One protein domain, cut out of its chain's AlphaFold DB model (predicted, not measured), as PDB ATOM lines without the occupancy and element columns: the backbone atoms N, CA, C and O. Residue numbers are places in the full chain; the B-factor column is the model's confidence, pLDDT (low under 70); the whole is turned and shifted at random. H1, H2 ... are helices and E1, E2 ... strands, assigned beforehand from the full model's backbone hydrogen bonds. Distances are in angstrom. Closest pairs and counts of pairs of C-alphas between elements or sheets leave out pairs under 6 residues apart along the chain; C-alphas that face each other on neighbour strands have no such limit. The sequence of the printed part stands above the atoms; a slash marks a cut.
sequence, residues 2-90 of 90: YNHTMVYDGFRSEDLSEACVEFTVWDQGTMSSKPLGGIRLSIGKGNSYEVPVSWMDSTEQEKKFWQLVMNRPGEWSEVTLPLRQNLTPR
ATOM      1  N   TYR A   2      48.590 -15.987 -15.257       67.69
ATOM      2  CA  TYR A   2      48.086 -16.039 -16.632       67.69
ATOM      3  C   TYR A   2      46.569 -15.857 -16.565       67.69
ATOM      4  O   TYR A   2      45.877 -16.744 -16.083       67.69
ATOM      5  N   ASN A   3      46.066 -14.691 -16.973       72.00
ATOM      6  CA  ASN A   3      44.631 -14.404 -17.008       72.00
ATOM      7  C   ASN A   3      44.135 -14.530 -18.453       72.00
ATOM      8  O   ASN A   3      43.947 -13.533 -19.147       72.00
ATOM      9  N   HIS A   4      44.058 -15.767 -18.936       80.62
ATOM     10  CA  HIS A   4      43.655 -16.074 -20.302       80.62
ATOM     11  C   HIS A   4      42.562 -17.140 -20.281       80.62
ATOM     12  O   HIS A   4      42.728 -18.184 -19.654       80.62
ATOM     13  N   THR A   5      41.458 -16.875 -20.974       81.62
ATOM     14  CA  THR A   5      40.356 -17.823 -21.124       81.62
ATOM     15  C   THR A   5      40.528 -18.580 -22.431       81.62
ATOM     16  O   THR A   5      40.534 -17.976 -23.499       81.62
ATOM     17  N   MET A   6      40.654 -19.903 -22.344       83.50
ATOM     18  CA  MET A   6      40.619 -20.787 -23.508       83.50
ATOM     19  C   MET A   6      39.196 -21.317 -23.672       83.50
ATOM     20  O   MET A   6      38.630 -21.857 -22.722       83.50
ATOM     21  N   VAL A   7      38.624 -21.146 -24.864       83.44
ATOM     22  CA  VAL A   7      37.274 -21.611 -25.200       83.44
ATOM     23  C   VAL A   7      37.395 -22.727 -26.231       83.44
ATOM     24  O   VAL A   7      38.077 -22.562 -27.242       83.44
ATOM     25  N   TYR A   8      36.753 -23.861 -25.956       80.69
ATOM     26  CA  TYR A   8      36.690 -25.010 -26.852       80.69
ATOM     27  C   TYR A   8      35.238 -25.235 -27.271       80.69
ATOM     28  O   TYR A   8      34.431 -25.717 -26.478       80.69
ATOM     29  N   ASP A   9      34.927 -24.892 -28.519       77.31
ATOM     30  CA  ASP A   9      33.629 -25.162 -29.136       77.31
ATOM     31  C   ASP A   9      33.630 -26.546 -29.809       77.31
ATOM     32  O   ASP A   9      34.671 -27.043 -30.241       77.31
ATOM     33  N   GLY A  10      32.455 -27.169 -29.928       77.06
ATOM     34  CA  GLY A  10      32.290 -28.440 -30.649       77.06
ATOM     35  C   GLY A  10      32.201 -29.699 -29.784       77.06
ATOM     36  O   GLY A  10      32.192 -30.793 -30.338       77.06
ATOM     37  N   PHE A  11      32.082 -29.558 -28.461       77.25
ATOM     38  CA  PHE A  11      31.779 -30.661 -27.543       77.25
ATOM     39  C   PHE A  11      30.364 -30.529 -26.985       77.25
ATOM     40  O   PHE A  11      29.942 -29.438 -26.589       77.25
ATOM     41  N   ARG A  12      29.634 -31.644 -26.920       84.06
ATOM     42  CA  ARG A  12      28.427 -31.746 -26.095       84.06
ATOM     43  C   ARG A  12      28.808 -32.131 -24.672       84.06
ATOM     44  O   ARG A  12      29.870 -32.702 -24.434       84.06
ATOM     45  N   SER A  13      27.912 -31.872 -23.723       82.81
ATOM     46  CA  SER A  13      28.109 -32.276 -22.327       82.81
ATOM     47  C   SER A  13      28.352 -33.783 -22.190       82.81
ATOM     48  O   SER A  13      29.128 -34.203 -21.337       82.81
ATOM     49  N   GLU A  14      27.737 -34.592 -23.058       85.69
ATOM     50  CA  GLU A  14      27.924 -36.047 -23.084       85.69
ATOM     51  C   GLU A  14      29.341 -36.459 -23.512       85.69
ATOM     52  O   GLU A  14      29.858 -37.468 -23.041       85.69
ATOM     53  N   ASP A  15      30.003 -35.662 -24.356       88.81
ATOM     54  CA  ASP A  15      31.346 -35.967 -24.855       88.81
ATOM     55  C   ASP A  15      32.418 -35.765 -23.765       88.81
ATOM     56  O   ASP A  15      33.508 -36.332 -23.845       88.81
ATOM     57  N   LEU A  16      32.113 -35.008 -22.701       88.94
ATOM     58  CA  LEU A  16      33.045 -34.734 -21.597       88.94
ATOM     59  C   LEU A  16      33.457 -35.997 -20.828       88.94
ATOM     60  O   LEU A  16      34.532 -36.017 -20.222       88.94
ATOM     61  N   SER A  17      32.644 -37.061 -20.859       90.44
ATOM     62  CA  SER A  17      33.024 -38.344 -20.259       90.44
ATOM     63  C   SER A  17      34.089 -39.084 -21.066       90.44
ATOM     64  O   SER A  17      34.786 -39.931 -20.522       90.44
ATOM     65  N   GLU A  18      34.236 -38.772 -22.349       91.25
ATOM     66  CA  GLU A  18      35.211 -39.404 -23.241       91.25
ATOM     67  C   GLU A  18      36.353 -38.445 -23.621       91.25
ATOM     68  O   GLU A  18      37.296 -38.824 -24.313       91.25
ATOM     69  N   ALA A  19      36.314 -37.211 -23.115       90.31
ATOM     70  CA  ALA A  19      37.333 -36.197 -23.328       90.31
ATOM     71  C   ALA A  19      38.387 -36.171 -22.210       90.31
ATOM     72  O   ALA A  19      38.153 -36.552 -21.059       90.31
ATOM     73  N   CYS A  20      39.564 -35.656 -22.561       93.00
ATOM     74  CA  CYS A  20      40.632 -35.342 -21.625       93.00
ATOM     75  C   CYS A  20      41.227 -33.978 -21.970       93.00
ATOM     76  O   CYS A  20      41.622 -33.740 -23.113       93.00
ATOM     77  N   VAL A  21      41.303 -33.095 -20.977       93.06
ATOM     78  CA  VAL A  21      41.995 -31.810 -21.097       93.06
ATOM     79  C   VAL A  21      43.391 -31.952 -20.512       93.06
ATOM     80  O   VAL A  21      43.547 -32.196 -19.317       93.06
ATOM     81  N   GLU A  22      44.411 -31.782 -21.344       94.19
ATOM     82  CA  GLU A  22      45.806 -31.790 -20.917       94.19
ATOM     83  C   GLU A  22      46.341 -30.359 -20.814       94.19
ATOM     84  O   GLU A  22      46.267 -29.588 -21.770       94.19
ATOM     85  N   PHE A  23      46.924 -30.022 -19.666       92.62
ATOM     86  CA  PHE A  23      47.674 -28.782 -19.482       92.62
ATOM     87  C   PHE A  23      49.133 -29.120 -19.216       92.62
ATOM     88  O   PHE A  23      49.431 -29.885 -18.301       92.62
ATOM     89  N   THR A  24      50.049 -28.516 -19.971       92.81
ATOM     90  CA  THR A  24      51.492 -28.664 -19.753       92.81
ATOM     91  C   THR A  24      52.131 -27.315 -19.465       92.81
ATOM     92  O   THR A  24      51.806 -26.297 -20.073       92.81
ATOM     93  N   VAL A  25      53.049 -27.309 -18.504       92.25
ATOM     94  CA  VAL A  25      53.819 -26.133 -18.112       92.25
ATOM     95  C   VAL A  25      55.249 -26.327 -18.583       92.25
ATOM     96  O   VAL A  25      55.872 -27.363 -18.339       92.25
ATOM     97  N   TRP A  26      55.768 -25.306 -19.251       92.56
ATOM     98  CA  TRP A  26      57.096 -25.306 -19.841       92.56
ATOM     99  C   TRP A  26      57.882 -24.110 -19.328       92.56
ATOM    100  O   TRP A  26      57.359 -22.999 -19.256       92.56
ATOM    101  N   ASP A  27      59.148 -24.348 -19.015       91.69
ATOM    102  CA  ASP A  27      60.139 -23.303 -18.825       91.69
ATOM    103  C   ASP A  27      60.718 -22.930 -20.193       91.69
ATOM    104  O   ASP A  27      61.296 -23.771 -20.888       91.69
ATOM    105  N   GLN A  28      60.493 -21.691 -20.622       89.88
ATOM    106  CA  GLN A  28      60.924 -21.191 -21.927       89.88
ATOM    107  C   GLN A  28      62.336 -20.611 -21.806       89.88
ATOM    108  O   GLN A  28      62.514 -19.435 -21.495       89.88
ATOM    109  N   GLY A  29      63.342 -21.459 -22.034       86.69
ATOM    110  CA  GLY A  29      64.746 -21.058 -22.077       86.69
ATOM    111  C   GLY A  29      65.161 -20.472 -23.429       86.69
ATOM    112  O   GLY A  29      64.502 -20.667 -24.447       86.69
ATOM    113  N   THR A  30      66.304 -19.786 -23.461       82.19
ATOM    114  CA  THR A  30      66.820 -19.099 -24.660       82.19
ATOM    115  C   THR A  30      67.188 -20.049 -25.804       82.19
ATOM    116  O   THR A  30      67.117 -19.653 -26.961       82.19
ATOM    117  N   MET A  31      67.615 -21.276 -25.484       84.25
ATOM    118  CA  MET A  31      68.097 -22.272 -26.457       84.25
ATOM    119  C   MET A  31      67.167 -23.485 -26.589       84.25
ATOM    120  O   MET A  31      67.104 -24.096 -27.652       84.25
ATOM    121  N   SER A  32      66.452 -23.850 -25.522       86.69
ATOM    122  CA  SER A  32      65.454 -24.918 -25.543       86.69
ATOM    123  C   SER A  32      64.421 -24.734 -24.435       86.69
ATOM    124  O   SER A  32      64.731 -24.259 -23.339       86.69
ATOM    125  N   SER A  33      63.181 -25.128 -24.724       88.75
ATOM    126  CA  SER A  33      62.108 -25.188 -23.736       88.75
ATOM    127  C   SER A  33      62.203 -26.495 -22.947       88.75
ATOM    128  O   SER A  33      62.372 -27.569 -23.531       88.75
ATOM    129  N   LYS A  34      62.068 -26.424 -21.623       89.62
ATOM    130  CA  LYS A  34      62.099 -27.586 -20.727       89.62
ATOM    131  C   LYS A  34      60.700 -27.844 -20.154       89.62
ATOM    132  O   LYS A  34      60.125 -26.929 -19.566       89.62
ATOM    133  N   PRO A  35      60.149 -29.066 -20.251       91.06
ATOM    134  CA  PRO A  35      58.882 -29.379 -19.601       91.06
ATOM    135  C   PRO A  35      59.061 -29.382 -18.076       91.06
ATOM    136  O   PRO A  35      59.975 -30.016 -17.546       91.06
ATOM    137  N   LEU A  36      58.189 -28.665 -17.367       92.94
ATOM    138  CA  LEU A  36      58.127 -28.663 -15.900       92.94
ATOM    139  C   LEU A  36      57.146 -29.713 -15.368       92.94
ATOM    140  O   LEU A  36      57.300 -30.192 -14.245       92.94
ATOM    141  N   GLY A  37      56.159 -30.082 -16.182       94.25
ATOM    142  CA  GLY A  37      55.146 -31.083 -15.875       94.25
ATOM    143  C   GLY A  37      53.793 -30.693 -16.452       94.25
ATOM    144  O   GLY A  37      53.680 -29.733 -17.215       94.25
ATOM    145  N   GLY A  38      52.753 -31.421 -16.072       95.62
ATOM    146  CA  GLY A  38      51.396 -31.125 -16.502       95.62
ATOM    147  C   GLY A  38      50.333 -31.835 -15.681       95.62
ATOM    148  O   GLY A  38      50.635 -32.554 -14.730       95.62
ATOM    149  N   ILE A  39      49.084 -31.618 -16.066       96.44
ATOM    150  CA  ILE A  39      47.907 -32.285 -15.514       96.44
ATOM    151  C   ILE A  39      47.030 -32.786 -16.655       96.44
ATOM    152  O   ILE A  39      47.072 -32.255 -17.767       96.44
ATOM    153  N   ARG A  40      46.209 -33.791 -16.362       96.31
ATOM    154  CA  ARG A  40      45.167 -34.280 -17.269       96.31
ATOM    155  C   ARG A  40      43.851 -34.347 -16.531       96.31
ATOM    156  O   ARG A  40      43.747 -35.060 -15.536       96.31
ATOM    157  N   LEU A  41      42.849 -33.637 -17.025       95.56
ATOM    158  CA  LEU A  41      41.496 -33.628 -16.490       95.56
ATOM    159  C   LEU A  41      40.608 -34.500 -17.367       95.56
ATOM    160  O   LEU A  41      40.277 -34.144 -18.494       95.56
ATOM    161  N   SER A  42      40.256 -35.661 -16.837       95.38
ATOM    162  CA  SER A  42      39.337 -36.616 -17.437       95.38
ATOM    163  C   SER A  42      38.686 -37.432 -16.325       95.38
ATOM    164  O   SER A  42      39.041 -37.319 -15.148       95.38
ATOM    165  N   ILE A  43      37.771 -38.326 -16.689       94.56
ATOM    166  CA  ILE A  43      37.234 -39.312 -15.745       94.56
ATOM    167  C   ILE A  43      38.226 -40.438 -15.402       94.56
ATOM    168  O   ILE A  43      37.976 -41.207 -14.476       94.56
ATOM    169  N   GLY A  44      39.354 -40.530 -16.118       92.00
ATOM    170  CA  GLY A  44      40.466 -41.426 -15.807       92.00
ATOM    171  C   GLY A  44      40.097 -42.914 -15.781       92.00
ATOM    172  O   GLY A  44      40.502 -43.630 -14.865       92.00
ATOM    173  N   LYS A  45      39.295 -43.367 -16.757       90.75
ATOM    174  CA  LYS A  45      38.901 -44.780 -16.926       90.75
ATOM    175  C   LYS A  45      40.028 -45.674 -17.471       90.75
ATOM    176  O   LYS A  45      39.878 -46.891 -17.482       90.75
ATOM    177  N   GLY A  46      41.124 -45.096 -17.974       90.94
ATOM    178  CA  GLY A  46      42.165 -45.816 -18.722       90.94
ATOM    179  C   GLY A  46      41.739 -46.286 -20.121       90.94
ATOM    180  O   GLY A  46      42.527 -46.903 -20.833       90.94
ATOM    181  N   ASN A  47      40.504 -45.999 -20.531       90.38
ATOM    182  CA  ASN A  47      39.965 -46.284 -21.853       90.38
ATOM    183  C   ASN A  47      39.073 -45.129 -22.324       90.38
ATOM    184  O   ASN A  47      38.588 -44.341 -21.511       90.38
ATOM    185  N   SER A  48      38.884 -45.041 -23.637       89.50
ATOM    186  CA  SER A  48      37.878 -44.191 -24.261       89.50
ATOM    187  C   SER A  48      37.182 -44.977 -25.365       89.50
ATOM    188  O   SER A  48      37.850 -45.658 -26.144       89.50
ATOM    189  N   TYR A  49      35.848 -44.942 -25.385       88.25
ATOM    190  CA  TYR A  49      35.016 -45.770 -26.271       88.25
ATOM    191  C   TYR A  49      35.446 -47.248 -26.286       88.25
ATOM    192  O   TYR A  49      35.620 -47.848 -27.341       88.25
ATOM    193  N   GLU A  50      35.669 -47.815 -25.095       90.38
ATOM    194  CA  GLU A  50      36.116 -49.206 -24.876       90.38
ATOM    195  C   GLU A  50      37.533 -49.539 -25.385       90.38
ATOM    196  O   GLU A  50      38.008 -50.661 -25.213       90.38
ATOM    197  N   VAL A  51      38.262 -48.562 -25.927       91.94
ATOM    198  CA  VAL A  51      39.651 -48.723 -26.368       91.94
ATOM    199  C   VAL A  51      40.604 -48.244 -25.267       91.94
ATOM    200  O   VAL A  51      40.473 -47.105 -24.817       91.94
ATOM    201  N   PRO A  52      41.574 -49.059 -24.808       93.06
ATOM    202  CA  PRO A  52      42.586 -48.621 -23.847       93.06
ATOM    203  C   PRO A  52      43.400 -47.434 -24.375       93.06
ATOM    204  O   PRO A  52      43.885 -47.468 -25.506       93.06
ATOM    205  N   VAL A  53      43.587 -46.401 -23.551       92.94
ATOM    206  CA  VAL A  53      44.330 -45.189 -23.928       92.94
ATOM    207  C   VAL A  53      45.214 -44.688 -22.788       92.94
ATOM    208  O   VAL A  53      44.815 -44.683 -21.625       92.94
ATOM    209  N   SER A  54      46.417 -44.215 -23.122       91.38
ATOM    210  CA  SER A  54      47.409 -43.729 -22.147       91.38
ATOM    211  C   SER A  54      47.065 -42.371 -21.526       91.38
ATOM    212  O   SER A  54      47.629 -42.002 -20.497       91.38
ATOM    213  N   TRP A  55      46.160 -41.616 -22.151       90.38
ATOM    214  CA  TRP A  55      45.801 -40.250 -21.765       90.38
ATOM    215  C   TRP A  55      44.573 -40.152 -20.847       90.38
ATOM    216  O   TRP A  55      44.308 -39.082 -20.305       90.38
ATOM    217  N   MET A  56      43.859 -41.259 -20.608       93.50
ATOM    218  CA  MET A  56      42.798 -41.366 -19.590       93.50
ATOM    219  C   MET A  56      43.380 -41.803 -18.236       93.50
ATOM    220  O   MET A  56      42.884 -42.738 -17.607       93.50
ATOM    221  N   ASP A  57      44.453 -41.146 -17.795       94.31
ATOM    222  CA  ASP A  57      45.252 -41.517 -16.617       94.31
ATOM    223  C   ASP A  57      45.152 -40.499 -15.466       94.31
ATOM    224  O   ASP A  57      46.041 -40.425 -14.617       94.31
ATOM    225  N   SER A  58      44.084 -39.693 -15.438       95.38
ATOM    226  CA  SER A  58      43.852 -38.703 -14.383       95.38
ATOM    227  C   SER A  58      43.937 -39.327 -12.986       95.38
ATOM    228  O   SER A  58      43.420 -40.412 -12.729       95.38
ATOM    229  N   THR A  59      44.565 -38.618 -12.062       95.25
ATOM    230  CA  THR A  59      44.615 -38.919 -10.630       95.25
ATOM    231  C   THR A  59      43.266 -38.664  -9.964       95.25
ATOM    232  O   THR A  59      42.397 -37.983 -10.503       95.25
ATOM    233  N   GLU A  60      43.091 -39.142  -8.733       95.31
ATOM    234  CA  GLU A  60      41.844 -38.947  -7.984       95.31
ATOM    235  C   GLU A  60      41.471 -37.470  -7.768       95.31
ATOM    236  O   GLU A  60      40.290 -37.133  -7.729       95.31
ATOM    237  N   GLN A  61      42.450 -36.568  -7.650       96.31
ATOM    238  CA  GLN A  61      42.186 -35.129  -7.518       96.31
ATOM    239  C   GLN A  61      41.731 -34.512  -8.848       96.31
ATOM    240  O   GLN A  61      40.744 -33.778  -8.876       96.31
ATOM    241  N   GLU A  62      42.405 -34.859  -9.948       96.81
ATOM    242  CA  GLU A  62      42.041 -34.426 -11.303       96.81
ATOM    243  C   GLU A  62      40.638 -34.932 -11.689       96.81
ATOM    244  O   GLU A  62      39.817 -34.149 -12.166       96.81
ATOM    245  N   LYS A  63      40.323 -36.206 -11.397       96.94
ATOM    246  CA  LYS A  63      38.993 -36.801 -11.631       96.94
ATOM    247  C   LYS A  63      37.893 -36.070 -10.869       96.94
ATOM    248  O   LYS A  63      36.861 -35.743 -11.448       96.94
ATOM    249  N   LYS A  64      38.103 -35.804  -9.572       96.25
ATOM    250  CA  LYS A  64      37.123 -35.091  -8.733       96.25
ATOM    251  C   LYS A  64      36.830 -33.697  -9.272       96.25
ATOM    252  O   LYS A  64      35.672 -33.288  -9.294       96.25
ATOM    253  N   PHE A  65      37.858 -32.983  -9.723       96.38
ATOM    254  CA  PHE A  65      37.667 -31.674 -10.334       96.38
ATOM    255  C   PHE A  65      36.925 -31.767 -11.671       96.38
ATOM    256  O   PHE A  65      35.969 -31.028 -11.884       96.38
ATOM    257  N   TRP A  66      37.287 -32.718 -12.537       95.50
ATOM    258  CA  TRP A  66      36.588 -32.922 -13.808       95.50
ATOM    259  C   TRP A  66      35.104 -33.263 -13.609       95.50
ATOM    260  O   TRP A  66      34.234 -32.714 -14.280       95.50
ATOM    261  N   GLN A  67      34.789 -34.101 -12.617       94.88
ATOM    262  CA  GLN A  67      33.410 -34.391 -12.217       94.88
ATOM    263  C   GLN A  67      32.667 -33.153 -11.712       94.88
ATOM    264  O   GLN A  67      31.498 -32.975 -12.040       94.88
ATOM    265  N   LEU A  68      33.325 -32.288 -10.934       94.81
ATOM    266  CA  LEU A  68      32.729 -31.035 -10.469       94.81
ATOM    267  C   LEU A  68      32.336 -30.132 -11.645       94.81
ATOM    268  O   LEU A  68      31.221 -29.618 -11.652       94.81
ATOM    269  N   VAL A  69      33.221 -29.999 -12.639       92.56
ATOM    270  CA  VAL A  69      32.974 -29.222 -13.864       92.56
ATOM    271  C   VAL A  69      31.769 -29.775 -14.628       92.56
ATOM    272  O   VAL A  69      30.868 -29.018 -14.979       92.56
ATOM    273  N   MET A  70      31.698 -31.095 -14.829       91.75
ATOM    274  CA  MET A  70      30.567 -31.729 -15.525       91.75
ATOM    275  C   MET A  70      29.241 -31.591 -14.761       91.75
ATOM    276  O   MET A  70      28.188 -31.434 -15.372       91.75
ATOM    277  N   ASN A  71      29.282 -31.628 -13.427       92.88
ATOM    278  CA  ASN A  71      28.088 -31.533 -12.581       92.88
ATOM    279  C   ASN A  71      27.565 -30.096 -12.413       92.88
ATOM    280  O   ASN A  71      26.457 -29.919 -11.903       92.88
ATOM    281  N   ARG A  72      28.344 -29.077 -12.796       92.19
ATOM    282  CA  ARG A  72      27.994 -27.653 -12.658       92.19
ATOM    283  C   ARG A  72      28.122 -26.912 -13.995       92.19
ATOM    284  O   ARG A  72      28.961 -26.020 -14.134       92.19
ATOM    285  N   PRO A  73      27.312 -27.278 -15.004       88.94
ATOM    286  CA  PRO A  73      27.373 -26.635 -16.311       88.94
ATOM    287  C   PRO A  73      27.062 -25.134 -16.200       88.94
ATOM    288  O   PRO A  73      26.083 -24.740 -15.573       88.94
ATOM    289  N   GLY A  74      27.889 -24.298 -16.835       86.62
ATOM    290  CA  GLY A  74      27.733 -22.837 -16.833       86.62
ATOM    291  C   GLY A  74      28.309 -22.119 -15.605       86.62
ATOM    292  O   GLY A  74      28.269 -20.891 -15.558       86.62
ATOM    293  N   GLU A  75      28.876 -22.850 -14.642       91.81
ATOM    294  CA  GLU A  75      29.548 -22.274 -13.476       91.81
ATOM    295  C   GLU A  75      31.074 -22.376 -13.589       91.81
ATOM    296  O   GLU A  75      31.630 -23.377 -14.048       91.81
ATOM    297  N   TRP A  76      31.770 -21.349 -13.102       90.38
ATOM    298  CA  TRP A  76      33.223 -21.385 -12.970       90.38
ATOM    299  C   TRP A  76      33.622 -22.245 -11.769       90.38
ATOM    300  O   TRP A  76      33.152 -22.031 -10.652       90.38
ATOM    301  N   SER A  77      34.510 -23.211 -12.004       91.94
ATOM    302  CA  SER A  77      35.099 -24.052 -10.961       91.94
ATOM    303  C   SER A  77      36.600 -23.797 -10.879       91.94
ATOM    304  O   SER A  77      37.290 -23.807 -11.896       91.94
ATOM    305  N   GLU A  78      37.113 -23.605  -9.665       92.75
ATOM    306  CA  GLU A  78      38.531 -23.339  -9.406       92.75
ATOM    307  C   GLU A  78      39.173 -24.487  -8.621       92.75
ATOM    308  O   GLU A  78      38.545 -25.100  -7.755       92.75
ATOM    309  N   VAL A  79      40.442 -24.780  -8.913       94.12
ATOM    310  CA  VAL A  79      41.219 -25.809  -8.213       94.12
ATOM    311  C   VAL A  79      42.712 -25.501  -8.269       94.12
ATOM    312  O   VAL A  79      43.205 -24.897  -9.217       94.12
ATOM    313  N   THR A  80      43.452 -25.963  -7.261       95.31
ATOM    314  CA  THR A  80      44.915 -26.072  -7.311       95.31
ATOM    315  C   THR A  80      45.290 -27.546  -7.379       95.31
ATOM    316  O   THR A  80      44.936 -28.311  -6.483       95.31
ATOM    317  N   LEU A  81      45.993 -27.945  -8.439       95.50
ATOM    318  CA  LEU A  81      46.412 -29.329  -8.674       95.50
ATOM    319  C   LEU A  81      47.941 -29.425  -8.758       95.50
ATOM    320  O   LEU A  81      48.579 -28.512  -9.293       95.50
ATOM    321  N   PRO A  82      48.550 -30.508  -8.246       94.94
ATOM    322  CA  PRO A  82      49.987 -30.721  -8.358       94.94
ATOM    323  C   PRO A  82      50.381 -31.049  -9.805       94.94
ATOM    324  O   PRO A  82      49.733 -31.857 -10.465       94.94
ATOM    325  N   LEU A  83      51.484 -30.467 -10.284       94.62
ATOM    326  CA  LEU A  83      52.044 -30.811 -11.592       94.62
ATOM    327  C   LEU A  83      52.681 -32.205 -11.557       94.62
ATOM    328  O   LEU A  83      53.553 -32.482 -10.729       94.62
ATOM    329  N   ARG A  84      52.288 -33.066 -12.499       94.44
ATOM    330  CA  ARG A  84      52.892 -34.383 -12.721       94.44
ATOM    331  C   ARG A  84      54.071 -34.252 -13.679       94.44
ATOM    332  O   ARG A  84      53.933 -33.696 -14.766       94.44
ATOM    333  N   GLN A  85      55.229 -34.785 -13.298       89.44
ATOM    334  CA  GLN A  85      56.437 -34.761 -14.139       89.44
ATOM    335  C   GLN A  85      56.495 -35.920 -15.146       89.44
ATOM    336  O   GLN A  85      57.309 -35.907 -16.063       89.44
ATOM    337  N   ASN A  86      55.630 -36.919 -14.980       81.75
ATOM    338  CA  ASN A  86      55.632 -38.184 -15.706       81.75
ATOM    339  C   ASN A  86      54.275 -38.450 -16.376       81.75
ATOM    340  O   ASN A  86      53.674 -39.503 -16.172       81.75
ATOM    341  N   LEU A  87      53.775 -37.491 -17.161       86.19
ATOM    342  CA  LEU A  87      52.618 -37.756 -18.015       86.19
ATOM    343  C   LEU A  87      52.985 -38.824 -19.049       86.19
ATOM    344  O   LEU A  87      53.986 -38.695 -19.756       86.19
ATOM    345  N   THR A  88      52.175 -39.878 -19.135       81.44
ATOM    346  CA  THR A  88      52.387 -40.944 -20.119       81.44
ATOM    347  C   THR A  88      52.262 -40.361 -21.531       81.44
ATOM    348  O   THR A  88      51.264 -39.684 -21.790       81.44
ATOM    349  N   PRO A  89      53.213 -40.598 -22.456       75.75
ATOM    350  CA  PRO A  89      53.103 -40.114 -23.831       75.75
ATOM    351  C   PRO A  89      51.801 -40.573 -24.508       75.75
ATOM    352  O   PRO A  89      51.312 -41.677 -24.240       75.75
ATOM    353  N   ARG A  90      51.232 -39.699 -25.346       68.00
ATOM    354  CA  ARG A  90      50.031 -39.974 -26.145       68.00
ATOM    355  C   ARG A  90      50.366 -40.784 -27.392       68.00
ATOM    356  O   ARG A  90      51.412 -40.487 -28.008       68.00
TER     357      ARG A  90
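This is residues 2 to 90 of the 90 residues of an uncharacterized protein of Lithobates catesbeianus (UniProt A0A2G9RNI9). There is little regular structure: a long strand hairpin, E1 and E2, with helix H2 packed near the end of E2, short H1 close to H2, and long unnamed stretches. Residues 2 to 10 stick out. The printed part has 89 residues, 34 in named elements, ordered H1, E1, E2, H2; the class is mixed, the sheet E1 - E2 antiparallel. It is only just compact, close to loose, with radius of gyration 14.2 A, spanning 43 by 32 by 25 A.

E1, residues 21 to 28, and E2, residues 33 to 41, form an antiparallel hairpin at 162 degrees; N 23 and O 39 are within hydrogen-bond range, 2.9 A. E2 bends by 58 degrees at residue 36. The closest C-alphas of E2 and H2, residues 60 to 71, are those of Leu 41 and Glu 62, 5.3 A apart. H1, residues 13 to 17, is close to H2 but not clearly touching: the closest C-alphas, Leu 16 and Met 70, are 7.2 A apart. Every O i to N i+4 pair is within range in H2; H1 has 0 of 1, and 1 of 2 O i to N i+3 pairs.

E1 spans 21.7 A from C-alpha 21 at (41.995, -31.810, -21.097), E2 23.4 A, H1 8.1 A; H2, 16.3 A, ends at C-alpha 71 (28.088, -31.533, -12.581).

The farthest C-alphas, Met 31 and Asn 71, are 43.3 A apart. The printed part has no cut; the link E2 to H2 is long, 18 residues. Residues 2 and 90 have pLDDT under 70.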